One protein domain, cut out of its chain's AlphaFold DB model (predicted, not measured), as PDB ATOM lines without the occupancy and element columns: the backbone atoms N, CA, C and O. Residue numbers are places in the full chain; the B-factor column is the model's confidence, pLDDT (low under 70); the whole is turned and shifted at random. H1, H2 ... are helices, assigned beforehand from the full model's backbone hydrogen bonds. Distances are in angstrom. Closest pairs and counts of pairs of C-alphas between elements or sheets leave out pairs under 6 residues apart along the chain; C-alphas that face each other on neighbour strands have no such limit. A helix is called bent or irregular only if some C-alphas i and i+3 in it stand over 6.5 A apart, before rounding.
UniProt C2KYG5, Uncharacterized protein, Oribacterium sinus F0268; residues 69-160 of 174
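AT A GLANCE: This is residues 69 to 160 of the 174 residues of an uncharacterized protein of Oribacterium sinus F0268 (UniProt C2KYG5). One long helix, H3, makes the long axis, and H1 crosses its middle stretch at a slant. H2 runs back beside H1 and meets the early part of H3 with its last residues, while short H4 packs on the late part of H3 and the last turns of H1. The 92 printed residues hold four named helices, H1, H2, H3, H4 in chain order, and no named strand; the class is all helix. The whole is only just compact, close to loose, with a radius of gyration of the C-alphas of 14.5 A, and only just elongated, spanning 46 by 23 by 21 A.

IN THESE COORDINATES: H1, residues 70 to 87, begins at C-alpha 70 (48.745, 48.697, -44.425) and is 24.9 A long. H2, residues 93 to 107, is 20.7 A long. H3, residues 112 to 140, is 44.0 A long and irregular: C-alphas 113 and 116 are 7.1 A apart. H4, residues 152 to 160, is 12.5 A long and ends at C-alpha 160 (33.664, 59.401, -42.309).

HOW THE PARTS SIT: H3 is the hub, touching the three other helices, and the helix packing is mostly crossed, with one of four touching pairs at a shallow tilt. Its residues 122 to 133 touch H1 at a steep tilt of 43 degrees, the same way; the closest C-alphas, of Val 76 and Lys 126, are 6.2 A apart. Residues 103 to 107 of H2 touch H3, closest at the C-alphas of Ala 107 and Arg 115, 4.8 A. H4 touches H3, closest at the C-alphas of Ile 137 and Ile 154, 6.6 A. H4 also touches residues 81 to 86 of H1, closest at the C-alphas of Leu 85 and Pro 152, 5.2 A. H1 and H2 are close but not clearly touching, at a shallow tilt of 8 degrees, opposite ways. H2 and H4 are apart. Every O i to N i+4 pair is within hydrogen-bond range in H1, H2 and H4, and 23 of 25 are in H3.

THE WHOLE: The two farthest C-alphas, of Asn 111 and Pro 142, are 45.8 A apart. The printed part has no cut; the links H1 to H2 and H2 to H3 are tight, and H3 to H4 is long, with 11 residues. The mean pLDDT of the printed part is 93.6, and no printed residue is under 70.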
ATOM      1  N   SER A  69      50.476  44.137 -44.640       95.06
ATOM      2  CA  SER A  69      50.777  45.519 -45.010       95.06
ATOM      3  C   SER A  69      49.544  46.402 -44.862       95.06
ATOM      4  O   SER A  69      48.414  45.963 -45.092       95.06
ATOM      5  N   LYS A  70      49.788  47.680 -44.563       94.69
ATOM      6  CA  LYS A  70      48.745  48.697 -44.425       94.69
ATOM      7  C   LYS A  70      47.844  48.784 -45.661       94.69
ATOM      8  O   LYS A  70      46.628  48.788 -45.525       94.69
ATOM      9  N   ASP A  71      48.428  48.705 -46.855       96.06
ATOM     10  CA  ASP A  71      47.682  48.692 -48.119       96.06
ATOM     11  C   ASP A  71      46.645  47.558 -48.200       96.06
ATOM     12  O   ASP A  71      45.572  47.732 -48.774       96.06
ATOM     13  N   ILE A  72      46.947  46.385 -47.631       97.19
ATOM     14  CA  ILE A  72      46.015  45.250 -47.628       97.19
ATOM     15  C   ILE A  72      44.957  45.428 -46.547       97.19
ATOM     16  O   ILE A  72      43.796  45.119 -46.806       97.19
ATOM     17  N   GLU A  73      45.312  45.956 -45.376       96.31
ATOM     18  CA  GLU A  73      44.315  46.329 -44.365       96.31
ATOM     19  C   GLU A  73      43.300  47.327 -44.931       96.31
ATOM     20  O   GLU A  73      42.090  47.141 -44.786       96.31
ATOM     21  N   ASP A  74      43.783  48.360 -45.619       96.31
ATOM     22  CA  ASP A  74      42.943  49.402 -46.199       96.31
ATOM     23  C   ASP A  74      42.107  48.853 -47.364       96.31
ATOM     24  O   ASP A  74      40.923  49.177 -47.476       96.31
ATOM     25  N   LEU A  75      42.657  47.932 -48.168       96.62
ATOM     26  CA  LEU A  75      41.902  47.209 -49.197       96.62
ATOM     27  C   LEU A  75      40.763  46.366 -48.600       96.62
ATOM     28  O   LEU A  75      39.652  46.376 -49.137       96.62
ATOM     29  N   VAL A  76      41.015  45.661 -47.491       96.88
ATOM     30  CA  VAL A  76      40.001  44.866 -46.778       96.88
ATOM     31  C   VAL A  76      38.894  45.764 -46.241       96.88
ATOM     32  O   VAL A  76      37.713  45.503 -46.485       96.88
ATOM     33  N   LYS A  77      39.261  46.857 -45.564       96.31
ATOM     34  CA  LYS A  77      38.297  47.846 -45.068       96.31
ATOM     35  C   LYS A  77      37.468  48.422 -46.211       96.31
ATOM     36  O   LYS A  77      36.245  48.466 -46.107       96.31
ATOM     37  N   HIS A  78      38.108  48.811 -47.313       95.62
ATOM     38  CA  HIS A  78      37.428  49.345 -48.487       95.62
ATOM     39  C   HIS A  78      36.412  48.351 -49.062       95.62
ATOM     40  O   HIS A  78      35.260  48.728 -49.273       95.62
ATOM     41  N   GLN A  79      36.795  47.078 -49.232       95.62
ATOM     42  CA  GLN A  79      35.887  46.029 -49.701       95.62
ATOM     43  C   GLN A  79      34.631  45.947 -48.826       95.62
ATOM     44  O   GLN A  79      33.513  45.946 -49.340       95.62
ATOM     45  N   ILE A  80      34.806  45.849 -47.506       96.31
ATOM     46  CA  ILE A  80      33.688  45.662 -46.577       96.31
ATOM     47  C   ILE A  80      32.819  46.920 -46.492       96.31
ATOM     48  O   ILE A  80      31.592  46.827 -46.535       96.31
ATOM     49  N   ARG A  81      33.423  48.106 -46.448       95.75
ATOM     50  CA  ARG A  81      32.695  49.382 -46.431       95.75
ATOM     51  C   ARG A  81      31.878  49.582 -47.704       95.75
ATOM     52  O   ARG A  81      30.691  49.888 -47.618       95.75
ATOM     53  N   GLU A  82      32.471  49.341 -48.873       94.81
ATOM     54  CA  GLU A  82      31.775  49.432 -50.162       94.81
ATOM     55  C   GLU A  82      30.584  48.464 -50.220       94.81
ATOM     56  O   GLU A  82      29.492  48.846 -50.649       94.81
ATOM     57  N   ARG A  83      30.781  47.234 -49.737       94.12
ATOM     58  CA  ARG A  83      29.755  46.189 -49.664       94.12
ATOM     59  C   ARG A  83      28.525  46.638 -48.871       94.12
ATOM     60  O   ARG A  83      27.391  46.464 -49.311       94.12
ATOM     61  N   TYR A  84      28.718  47.236 -47.699       95.00
ATOM     62  CA  TYR A  84      27.593  47.730 -46.902       95.00
ATOM     63  C   TYR A  84      26.979  48.996 -47.501       95.00
ATOM     64  O   TYR A  84      25.758  49.109 -47.556       95.00
ATOM     65  N   LEU A  85      27.804  49.907 -48.015       94.38
ATOM     66  CA  LEU A  85      27.338  51.172 -48.574       94.38
ATOM     67  C   LEU A  85      26.486  50.983 -49.840       94.38
ATOM     68  O   LEU A  85      25.444  51.616 -49.981       94.38
ATOM     69  N   LYS A  86      26.919  50.118 -50.764       93.06
ATOM     70  CA  LYS A  86      26.287  49.965 -52.088       93.06
ATOM     71  C   LYS A  86      25.372  48.752 -52.191       93.06
ATOM     72  O   LYS A  86      24.430  48.767 -52.977       93.06
ATOM     73  N   GLU A  87      25.658  47.696 -51.435       91.38
ATOM     74  CA  GLU A  87      25.051  46.371 -51.628       91.38
ATOM     75  C   GLU A  87      24.303  45.887 -50.377       91.38
ATOM     76  O   GLU A  87      23.901  44.728 -50.313       91.38
ATOM     77  N   GLN A  88      24.093  46.760 -49.378       91.06
ATOM     78  CA  GLN A  88      23.357  46.456 -48.138       91.06
ATOM     79  C   GLN A  88      23.940  45.248 -47.374       91.06
ATOM     80  O   GLN A  88      23.240  44.517 -46.671       91.06
ATOM     81  N   GLY A  89      25.246  45.010 -47.529       85.56
ATOM     82  CA  GLY A  89      25.939  43.857 -46.957       85.56
ATOM     83  C   GLY A  89      25.832  42.578 -47.800       85.56
ATOM     84  O   GLY A  89      26.395  41.555 -47.416       85.56
ATOM     85  N   GLY A  90      25.167  42.594 -48.957       88.06
ATOM     86  CA  GLY A  90      25.303  41.571 -50.008       88.06
ATOM     87  C   GLY A  90      26.575  41.782 -50.835       88.06
ATOM     88  O   GLY A  90      27.274  42.751 -50.598       88.06
ATOM     89  N   SER A  91      26.923  40.884 -51.764       85.69
ATOM     90  CA  SER A  91      27.921  41.196 -52.801       85.69
ATOM     91  C   SER A  91      27.824  40.294 -54.021       85.69
ATOM     92  O   SER A  91      27.358  39.159 -53.915       85.69
ATOM     93  N   SER A  92      28.260  40.790 -55.183       83.94
ATOM     94  CA  SER A  92      28.316  39.976 -56.398       83.94
ATOM     95  C   SER A  92      29.487  38.994 -56.349       83.94
ATOM     96  O   SER A  92      30.559  39.286 -55.808       83.94
ATOM     97  N   PHE A  93      29.298  37.825 -56.965       81.19
ATOM     98  CA  PHE A  93      30.349  36.813 -57.071       81.19
ATOM     99  C   PHE A  93      31.626  37.376 -57.712       81.19
ATOM    100  O   PHE A  93      32.721  37.139 -57.211       81.19
ATOM    101  N   GLU A  94      31.485  38.169 -58.776       87.75
ATOM    102  CA  GLU A  94      32.609  38.757 -59.510       87.75
ATOM    103  C   GLU A  94      33.464  39.683 -58.635       87.75
ATOM    104  O   GLU A  94      34.690  39.570 -58.630       87.75
ATOM    105  N   LYS A  95      32.835  40.555 -57.834       87.94
ATOM    106  CA  LYS A  95      33.565  41.447 -56.922       87.94
ATOM    107  C   LYS A  95      34.292  40.660 -55.844       87.94
ATOM    108  O   LYS A  95      35.484  40.876 -55.632       87.94
ATOM    109  N   VAL A  96      33.599  39.723 -55.194       86.25
ATOM    110  CA  VAL A  96      34.205  38.853 -54.173       86.25
ATOM    111  C   VAL A  96      35.395  38.091 -54.757       86.25
ATOM    112  O   VAL A  96      36.455  38.040 -54.135       86.25
ATOM    113  N   HIS A  97      35.249  37.554 -55.969       88.56
ATOM    114  CA  HIS A  97      36.319  36.856 -56.668       88.56
ATOM    115  C   HIS A  97      37.512  37.781 -56.959       88.56
ATOM    116  O   HIS A  97      38.639  37.429 -56.623       88.56
ATOM    117  N   SER A  98      37.276  38.989 -57.481       92.38
ATOM    118  CA  SER A  98      38.332  39.971 -57.773       92.38
ATOM    119  C   SER A  98      39.162  40.342 -56.538       92.38
ATOM    120  O   SER A  98      40.394  40.329 -56.594       92.38
ATOM    121  N   TYR A  99      38.518  40.622 -55.398       94.38
ATOM    122  CA  TYR A  99      39.234  40.888 -54.145       94.38
ATOM    123  C   TYR A  99      40.002  39.657 -53.653       94.38
ATOM    124  O   TYR A  99      41.163  39.774 -53.265       94.38
ATOM    125  N   ASN A 100      39.397  38.468 -53.724       91.62
ATOM    126  CA  ASN A 100      40.062  37.233 -53.314       91.62
ATOM    127  C   ASN A 100      41.324  36.945 -54.135       91.62
ATOM    128  O   ASN A 100      42.323  36.519 -53.561       91.62
ATOM    129  N   GLU A 101      41.330  37.219 -55.440       93.94
ATOM    130  CA  GLU A 101      42.544  37.071 -56.253       93.94
ATOM    131  C   GLU A 101      43.646  38.058 -55.838       93.94
ATOM    132  O   GLU A 101      44.812  37.667 -55.755       93.94
ATOM    133  N   LYS A 102      43.298  39.298 -55.461       96.44
ATOM    134  CA  LYS A 102      44.266  40.257 -54.891       96.44
ATOM    135  C   LYS A 102      44.854  39.752 -53.569       96.44
ATOM    136  O   LYS A 102      46.066  39.817 -53.378       96.44
ATOM    137  N   TYR A 103      44.031  39.194 -52.681       96.50
ATOM    138  CA  TYR A 103      44.497  38.637 -51.406       96.50
ATOM    139  C   TYR A 103      45.388  37.410 -51.590       96.50
ATOM    140  O   TYR A 103      46.416  37.291 -50.926       96.50
ATOM    141  N   LYS A 104      45.049  36.518 -52.528       94.12
ATOM    142  CA  LYS A 104      45.903  35.376 -52.884       94.12
ATOM    143  C   LYS A 104      47.233  35.832 -53.478       94.12
ATOM    144  O   LYS A 104      48.271  35.272 -53.137       94.12
ATOM    145  N   ALA A 105      47.218  36.845 -54.344       94.69
ATOM    146  CA  ALA A 105      48.436  37.429 -54.893       94.69
ATOM    147  C   ALA A 105      49.317  38.032 -53.787       94.69
ATOM    148  O   ALA A 105      50.523  37.796 -53.777       94.69
ATOM    149  N   TYR A 106      48.719  38.724 -52.816       96.19
ATOM    150  CA  TYR A 106      49.442  39.222 -51.648       96.19
ATOM    151  C   TYR A 106      50.014  38.091 -50.787       96.19
ATOM    152  O   TYR A 106      51.193  38.123 -50.443       96.19
ATOM    153  N   ALA A 107      49.232  37.051 -50.490       94.69
ATOM    154  CA  ALA A 107      49.704  35.902 -49.720       94.69
ATOM    155  C   ALA A 107      50.936  35.249 -50.366       94.69
ATOM    156  O   ALA A 107      51.876  34.886 -49.667       94.69
ATOM    157  N   LYS A 108      51.003  35.200 -51.704       93.12
ATOM    158  CA  LYS A 108      52.159  34.672 -52.450       93.12
ATOM    159  C   LYS A 108      53.472  35.438 -52.240       93.12
ATOM    160  O   LYS A 108      54.520  34.892 -52.576       93.12
ATOM    161  N   THR A 109      53.436  36.643 -51.667       92.31
ATOM    162  CA  THR A 109      54.639  37.398 -51.264       92.31
ATOM    163  C   THR A 109      55.308  36.843 -50.003       92.31
ATOM    164  O   THR A 109      56.463  37.165 -49.737       92.31
ATOM    165  N   ARG A 110      54.604  36.002 -49.232       88.50
ATOM    166  CA  ARG A 110      55.137  35.300 -48.059       88.50
ATOM    167  C   ARG A 110      55.654  33.909 -48.418       88.50
ATOM    168  O   ARG A 110      55.365  33.364 -49.496       88.50
ATOM    169  N   ASN A 111      56.392  33.320 -47.478       88.38
ATOM    170  CA  ASN A 111      56.825  31.933 -47.572       88.38
ATOM    171  C   ASN A 111      55.612  31.009 -47.697       88.38
ATOM    172  O   ASN A 111      54.545  31.302 -47.164       88.38
ATOM    173  N   GLY A 112      55.779  29.894 -48.414       85.88
ATOM    174  CA  GLY A 112      54.702  28.939 -48.695       85.88
ATOM    175  C   GLY A 112      53.863  28.577 -47.458       85.88
ATOM    176  O   GLY A 112      52.671  28.872 -47.444       85.88
ATOM    177  N   PRO A 113      54.457  28.028 -46.389       85.94
ATOM    178  CA  PRO A 113      53.701  27.607 -45.206       85.94
ATOM    179  C   PRO A 113      52.859  28.711 -44.539       85.94
ATOM    180  O   PRO A 113      51.796  28.415 -43.997       85.94
ATOM    181  N   GLU A 114      53.268  29.981 -44.649       85.56
ATOM    182  CA  GLU A 114      52.602  31.136 -44.025       85.56
ATOM    183  C   GLU A 114      51.414  31.681 -44.838       85.56
ATOM    184  O   GLU A 114      50.615  32.475 -44.332       85.56
ATOM    185  N   ARG A 115      51.269  31.299 -46.115       92.62
ATOM    186  CA  ARG A 115      50.278  31.918 -47.020       92.62
ATOM    187  C   ARG A 115      48.841  31.755 -46.524       92.62
ATOM    188  O   ARG A 115      48.032  32.671 -46.677       92.62
ATOM    189  N   MET A 116      48.524  30.625 -45.890       90.50
ATOM    190  CA  MET A 116      47.211  30.411 -45.273       90.50
ATOM    191  C   MET A 116      46.973  31.308 -44.060       90.50
ATOM    192  O   MET A 116      45.848  31.773 -43.886       90.50
ATOM    193  N   SER A 117      48.000  31.594 -43.256       89.88
ATOM    194  CA  SER A 117      47.903  32.519 -42.119       89.88
ATOM    195  C   SER A 117      47.663  33.961 -42.576       89.88
ATOM    196  O   SER A 117      46.886  34.688 -41.956       89.88
ATOM    197  N   VAL A 118      48.218  34.359 -43.727       94.88
ATOM    198  CA  VAL A 118      47.894  35.650 -44.358       94.88
ATOM    199  C   VAL A 118      46.414  35.727 -44.730       94.88
ATOM    200  O   VAL A 118      45.736  36.685 -44.360       94.88
ATOM    201  N   LEU A 119      45.892  34.722 -45.444       94.81
ATOM    202  CA  LEU A 119      44.475  34.701 -45.824       94.81
ATOM    203  C   LEU A 119      43.553  34.621 -44.605       94.81
ATOM    204  O   LEU A 119      42.497  35.247 -44.603       94.81
ATOM    205  N   TYR A 120      43.963  33.888 -43.571       93.81
ATOM    206  CA  TYR A 120      43.253  33.825 -42.300       93.81
ATOM    207  C   TYR A 120      43.175  35.202 -41.633       93.81
ATOM    208  O   TYR A 120      42.087  35.655 -41.299       93.81
ATOM    209  N   THR A 121      44.298  35.917 -41.542       95.62
ATOM    210  CA  THR A 121      44.336  37.280 -40.988       95.62
ATOM    211  C   THR A 121      43.422  38.233 -41.758       95.62
ATOM    212  O   THR A 121      42.679  39.008 -41.162       95.62
ATOM    213  N   ILE A 122      43.440  38.162 -43.091       97.50
ATOM    214  CA  ILE A 122      42.562  38.964 -43.949       97.50
ATOM    215  C   ILE A 122      41.084  38.675 -43.655       97.50
ATOM    216  O   ILE A 122      40.274  39.599 -43.634       97.50
ATOM    217  N   GLU A 123      40.719  37.415 -43.426       95.56
ATOM    218  CA  GLU A 123      39.343  37.032 -43.109       95.56
ATOM    219  C   GLU A 123      38.903  37.543 -41.728       95.56
ATOM    220  O   GLU A 123      37.822  38.113 -41.600       95.56
ATOM    221  N   GLU A 124      39.769  37.442 -40.720       96.69
ATOM    222  CA  GLU A 124      39.520  37.998 -39.383       96.69
ATOM    223  C   GLU A 124      39.332  39.525 -39.432       96.69
ATOM    224  O   GLU A 124      38.432  40.072 -38.793       96.69
ATOM    225  N   LEU A 125      40.105  40.228 -40.269       96.81
ATOM    226  CA  LEU A 125      39.917  41.662 -40.502       96.81
ATOM    227  C   LEU A 125      38.582  41.982 -41.183       96.81
ATOM    228  O   LEU A 125      37.939  42.969 -40.818       96.81
ATOM    229  N   LYS A 126      38.135  41.155 -42.140       96.19
ATOM    230  CA  LYS A 126      36.808  41.320 -42.750       96.19
ATOM    231  C   LYS A 126      35.716  41.191 -41.697       96.19
ATOM    232  O   LYS A 126      34.859  42.068 -41.632       96.19
ATOM    233  N   PHE A 127      35.750  40.140 -40.876       95.38
ATOM    234  CA  PHE A 127      34.751  39.938 -39.826       95.38
ATOM    235  C   PHE A 127      34.770  41.069 -38.803       95.38
ATOM    236  O   PHE A 127      33.715  41.610 -38.486       95.38
ATOM    237  N   SER A 128      35.956  41.511 -38.380       96.44
ATOM    238  CA  SER A 128      36.095  42.646 -37.468       96.44
ATOM    239  C   SER A 128      35.454  43.923 -38.023       96.44
ATOM    240  O   SER A 128      34.690  44.588 -37.323       96.44
ATOM    241  N   GLU A 129      35.716  44.271 -39.287       96.88
ATOM    242  CA  GLU A 129      35.123  45.463 -39.903       96.88
ATOM    243  C   GLU A 129      33.608  45.303 -40.120       96.88
ATOM    244  O   GLU A 129      32.846  46.246 -39.896       96.88
ATOM    245  N   MET A 130      33.147  44.103 -40.494       95.50
ATOM    246  CA  MET A 130      31.718  43.790 -40.609       95.50
ATOM    247  C   MET A 130      30.993  43.971 -39.272       95.50
ATOM    248  O   MET A 130      29.939  44.610 -39.235       95.50
ATOM    249  N   ASP A 131      31.565  43.469 -38.179       96.25
ATOM    250  CA  ASP A 131      30.990  43.584 -36.838       96.25
ATOM    251  C   ASP A 131      30.901  45.040 -36.379       96.25
ATOM    252  O   ASP A 131      29.876  45.443 -35.819       96.25
ATOM    253  N   LYS A 132      31.915  45.863 -36.677       96.69
ATOM    254  CA  LYS A 132      31.880  47.308 -36.394       96.69
ATOM    255  C   LYS A 132      30.746  48.004 -37.139       96.69
ATOM    256  O   LYS A 132      29.954  48.707 -36.511       96.69
ATOM    257  N   ILE A 133      30.619  47.777 -38.450       96.56
ATOM    258  CA  ILE A 133      29.550  48.380 -39.259       96.56
ATOM    259  C   ILE A 133      28.179  47.904 -38.771       96.56
ATOM    260  O   ILE A 133      27.271  48.712 -38.576       96.56
ATOM    261  N   MET A 134      28.009  46.603 -38.529       95.50
ATOM    262  CA  MET A 134      26.747  46.049 -38.037       95.50
ATOM    263  C   MET A 134      26.390  46.578 -36.646       95.50
ATOM    264  O   MET A 134      25.224  46.877 -36.393       95.50
ATOM    265  N   GLY A 135      27.370  46.711 -35.751       96.50
ATOM    266  CA  GLY A 135      27.199  47.348 -34.448       96.50
ATOM    267  C   GLY A 135      26.765  48.807 -34.583       96.50
ATOM    268  O   GLY A 135      25.819  49.235 -33.920       96.50
ATOM    269  N   TYR A 136      27.379  49.542 -35.511       97.19
ATOM    270  CA  TYR A 136      27.022  50.926 -35.796       97.19
ATOM    271  C   TYR A 136      25.588  51.056 -36.327       97.19
ATOM    272  O   TYR A 136      24.807  51.846 -35.795       97.19
ATOM    273  N   ILE A 137      25.185  50.220 -37.292       96.88
ATOM    274  CA  ILE A 137      23.807  50.200 -37.812       96.88
ATOM    275  C   ILE A 137      22.810  49.912 -36.686       96.88
ATOM    276  O   ILE A 137      21.831  50.640 -36.542       96.88
ATOM    277  N   LYS A 138      23.072  48.905 -35.840       96.69
ATOM    278  CA  LYS A 138      22.211  48.574 -34.688       96.69
ATOM    279  C   LYS A 138      22.075  49.729 -33.696       96.69
ATOM    280  O   LYS A 138      21.018  49.872 -33.087       96.69
ATOM    281  N   SER A 139      23.115  50.553 -33.538       96.75
ATOM    282  CA  SER A 139      23.076  51.722 -32.650       96.75
ATOM    283  C   SER A 139      22.149  52.833 -33.159       96.75
ATOM    284  O   SER A 139      21.551  53.546 -32.358       96.75
ATOM    285  N   LYS A 140      21.997  52.961 -34.484       97.06
ATOM    286  CA  LYS A 140      21.135  53.964 -35.134       97.06
ATOM    287  C   LYS A 140      19.737  53.426 -35.443       97.06
ATOM    288  O   LYS A 140      18.780  54.194 -35.477       97.06
ATOM    289  N   VAL A 141      19.610  52.114 -35.651       95.81
ATOM    290  CA  VAL A 141      18.360  51.421 -35.987       95.81
ATOM    291  C   VAL A 141      18.127  50.281 -34.984       95.81
ATOM    292  O   VAL A 141      18.511  49.133 -35.238       95.81
ATOM    293  N   PRO A 142      17.503  50.568 -33.825       94.19
ATOM    294  CA  PRO A 142      17.199  49.551 -32.824       94.19
ATOM    295  C   PRO A 142      16.365  48.402 -33.406       94.19
ATOM    296  O   PRO A 142      15.394  48.617 -34.129       94.19
ATOM    297  N   GLY A 143      16.745  47.161 -33.096       92.44
ATOM    298  CA  GLY A 143      16.079  45.961 -33.621       92.44
ATOM    299  C   GLY A 143      16.469  45.581 -35.056       92.44
ATOM    300  O   GLY A 143      15.934  44.607 -35.599       92.44
ATOM    301  N   TRP A 144      17.409  46.301 -35.675       95.75
ATOM    302  CA  TRP A 144      17.970  45.903 -36.960       95.75
ATOM    303  C   TRP A 144      18.804  44.619 -36.846       95.75
ATOM    304  O   TRP A 144      19.568  44.408 -35.901       95.75
ATOM    305  N   HIS A 145      18.682  43.766 -37.860       91.25
ATOM    306  CA  HIS A 145      19.541  42.610 -38.076       91.25
ATOM    307  C   HIS A 145      19.663  42.352 -39.579       91.25
ATOM    308  O   HIS A 145      18.731  42.607 -40.343       91.25
ATOM    309  N   HIS A 146      20.789  41.792 -40.007       85.25
ATOM    310  CA  HIS A 146      20.943  41.330 -41.383       85.25
ATOM    311  C   HIS A 146      19.882  40.244 -41.699       85.25
ATOM    312  O   HIS A 146      19.566  39.447 -40.806       85.25
ATOM    313  N   PRO A 147      19.281  40.199 -42.907       90.31
ATOM    314  CA  PRO A 147      19.528  41.024 -44.096       90.31
ATOM    315  C   PRO A 147      18.549  42.205 -44.270       90.31
ATOM    316  O   PRO A 147      18.265  42.600 -45.398       90.31
ATOM    317  N   LYS A 148      17.977  42.759 -43.189       92.31
ATOM    318  CA  LYS A 148      17.040  43.889 -43.313       92.31
ATOM    319  C   LYS A 148      17.731  45.100 -43.962       92.31
ATOM    320  O   LYS A 148      18.888  45.371 -43.633       92.31
ATOM    321  N   PRO A 149      17.036  45.857 -44.828       93.81
ATOM    322  CA  PRO A 149      17.596  47.072 -45.406       93.81
ATOM    323  C   PRO A 149      17.842  48.135 -44.326       93.81
ATOM    324  O   PRO A 149      17.201  48.136 -43.272       93.81
ATOM    325  N   PHE A 150      18.769  49.041 -44.606       94.81
ATOM    326  CA  PHE A 150      19.100  50.210 -43.797       94.81
ATOM    327  C   PHE A 150      19.424  51.398 -44.710       94.81
ATOM    328  O   PHE A 150      19.716  51.227 -45.894       94.81
ATOM    329  N   ASP A 151      19.388  52.611 -44.160       96.06
ATOM    330  CA  ASP A 151      19.797  53.811 -44.890       96.06
ATOM    331  C   ASP A 151      21.328  53.814 -45.103       96.06
ATOM    332  O   ASP A 151      22.068  53.855 -44.112       96.06
ATOM    333  N   PRO A 152      21.837  53.787 -46.354       95.19
ATOM    334  CA  PRO A 152      23.271  53.858 -46.640       95.19
ATOM    335  C   PRO A 152      23.987  55.051 -45.998       95.19
ATOM    336  O   PRO A 152      25.181  54.951 -45.710       95.19
ATOM    337  N   ALA A 153      23.280  56.156 -45.726       97.00
ATOM    338  CA  ALA A 153      23.849  57.317 -45.046       97.00
ATOM    339  C   ALA A 153      24.410  56.973 -43.654       97.00
ATOM    340  O   ALA A 153      25.395  57.572 -43.230       97.00
ATOM    341  N   ILE A 154      23.857  55.958 -42.978       96.88
ATOM    342  CA  ILE A 154      24.370  55.450 -41.695       96.88
ATOM    343  C   ILE A 154      25.780  54.874 -41.870       96.88
ATOM    344  O   ILE A 154      26.674  55.139 -41.068       96.88
ATOM    345  N   VAL A 155      26.004  54.099 -42.933       96.31
ATOM    346  CA  VAL A 155      27.325  53.525 -43.226       96.31
ATOM    347  C   VAL A 155      28.287  54.611 -43.695       96.31
ATOM    348  O   VAL A 155      29.450  54.596 -43.306       96.31
ATOM    349  N   GLN A 156      27.812  55.592 -44.465       97.00
ATOM    350  CA  GLN A 156      28.632  56.739 -44.851       97.00
ATOM    351  C   GLN A 156      29.104  57.551 -43.631       97.00
ATOM    352  O   GLN A 156      30.265  57.949 -43.580       97.00
ATOM    353  N   GLU A 157      28.242  57.763 -42.630       96.62
ATOM    354  CA  GLU A 157      28.606  58.419 -41.365       96.62
ATOM    355  C   GLU A 157      29.709  57.638 -40.630       96.62
ATOM    356  O   GLU A 157      30.704  58.233 -40.212       96.62
ATOM    357  N   TYR A 158      29.581  56.307 -40.545       96.25
ATOM    358  CA  TYR A 158      30.613  55.432 -39.976       96.25
ATOM    359  C   TYR A 158      31.957  55.565 -40.706       96.25
ATOM    360  O   TYR A 158      32.989  55.743 -40.062       96.25
ATOM    361  N   ILE A 159      31.951  55.518 -42.044       94.94
ATOM    362  CA  ILE A 159      33.172  55.634 -42.857       94.94
ATOM    363  C   ILE A 159      33.873  56.965 -42.568       94.94
ATOM    364  O   ILE A 159      35.063  56.973 -42.256       94.94
ATOM    365  N   ASN A 160      33.124  58.069 -42.584       94.25
ATOM    366  CA  ASN A 160      33.664  59.401 -42.309       94.25
ATOM    367  C   ASN A 160      34.244  59.505 -40.887       94.25
ATOM    368  O   ASN A 160      35.249  60.184 -40.672       94.25
TER     369      ASN A 160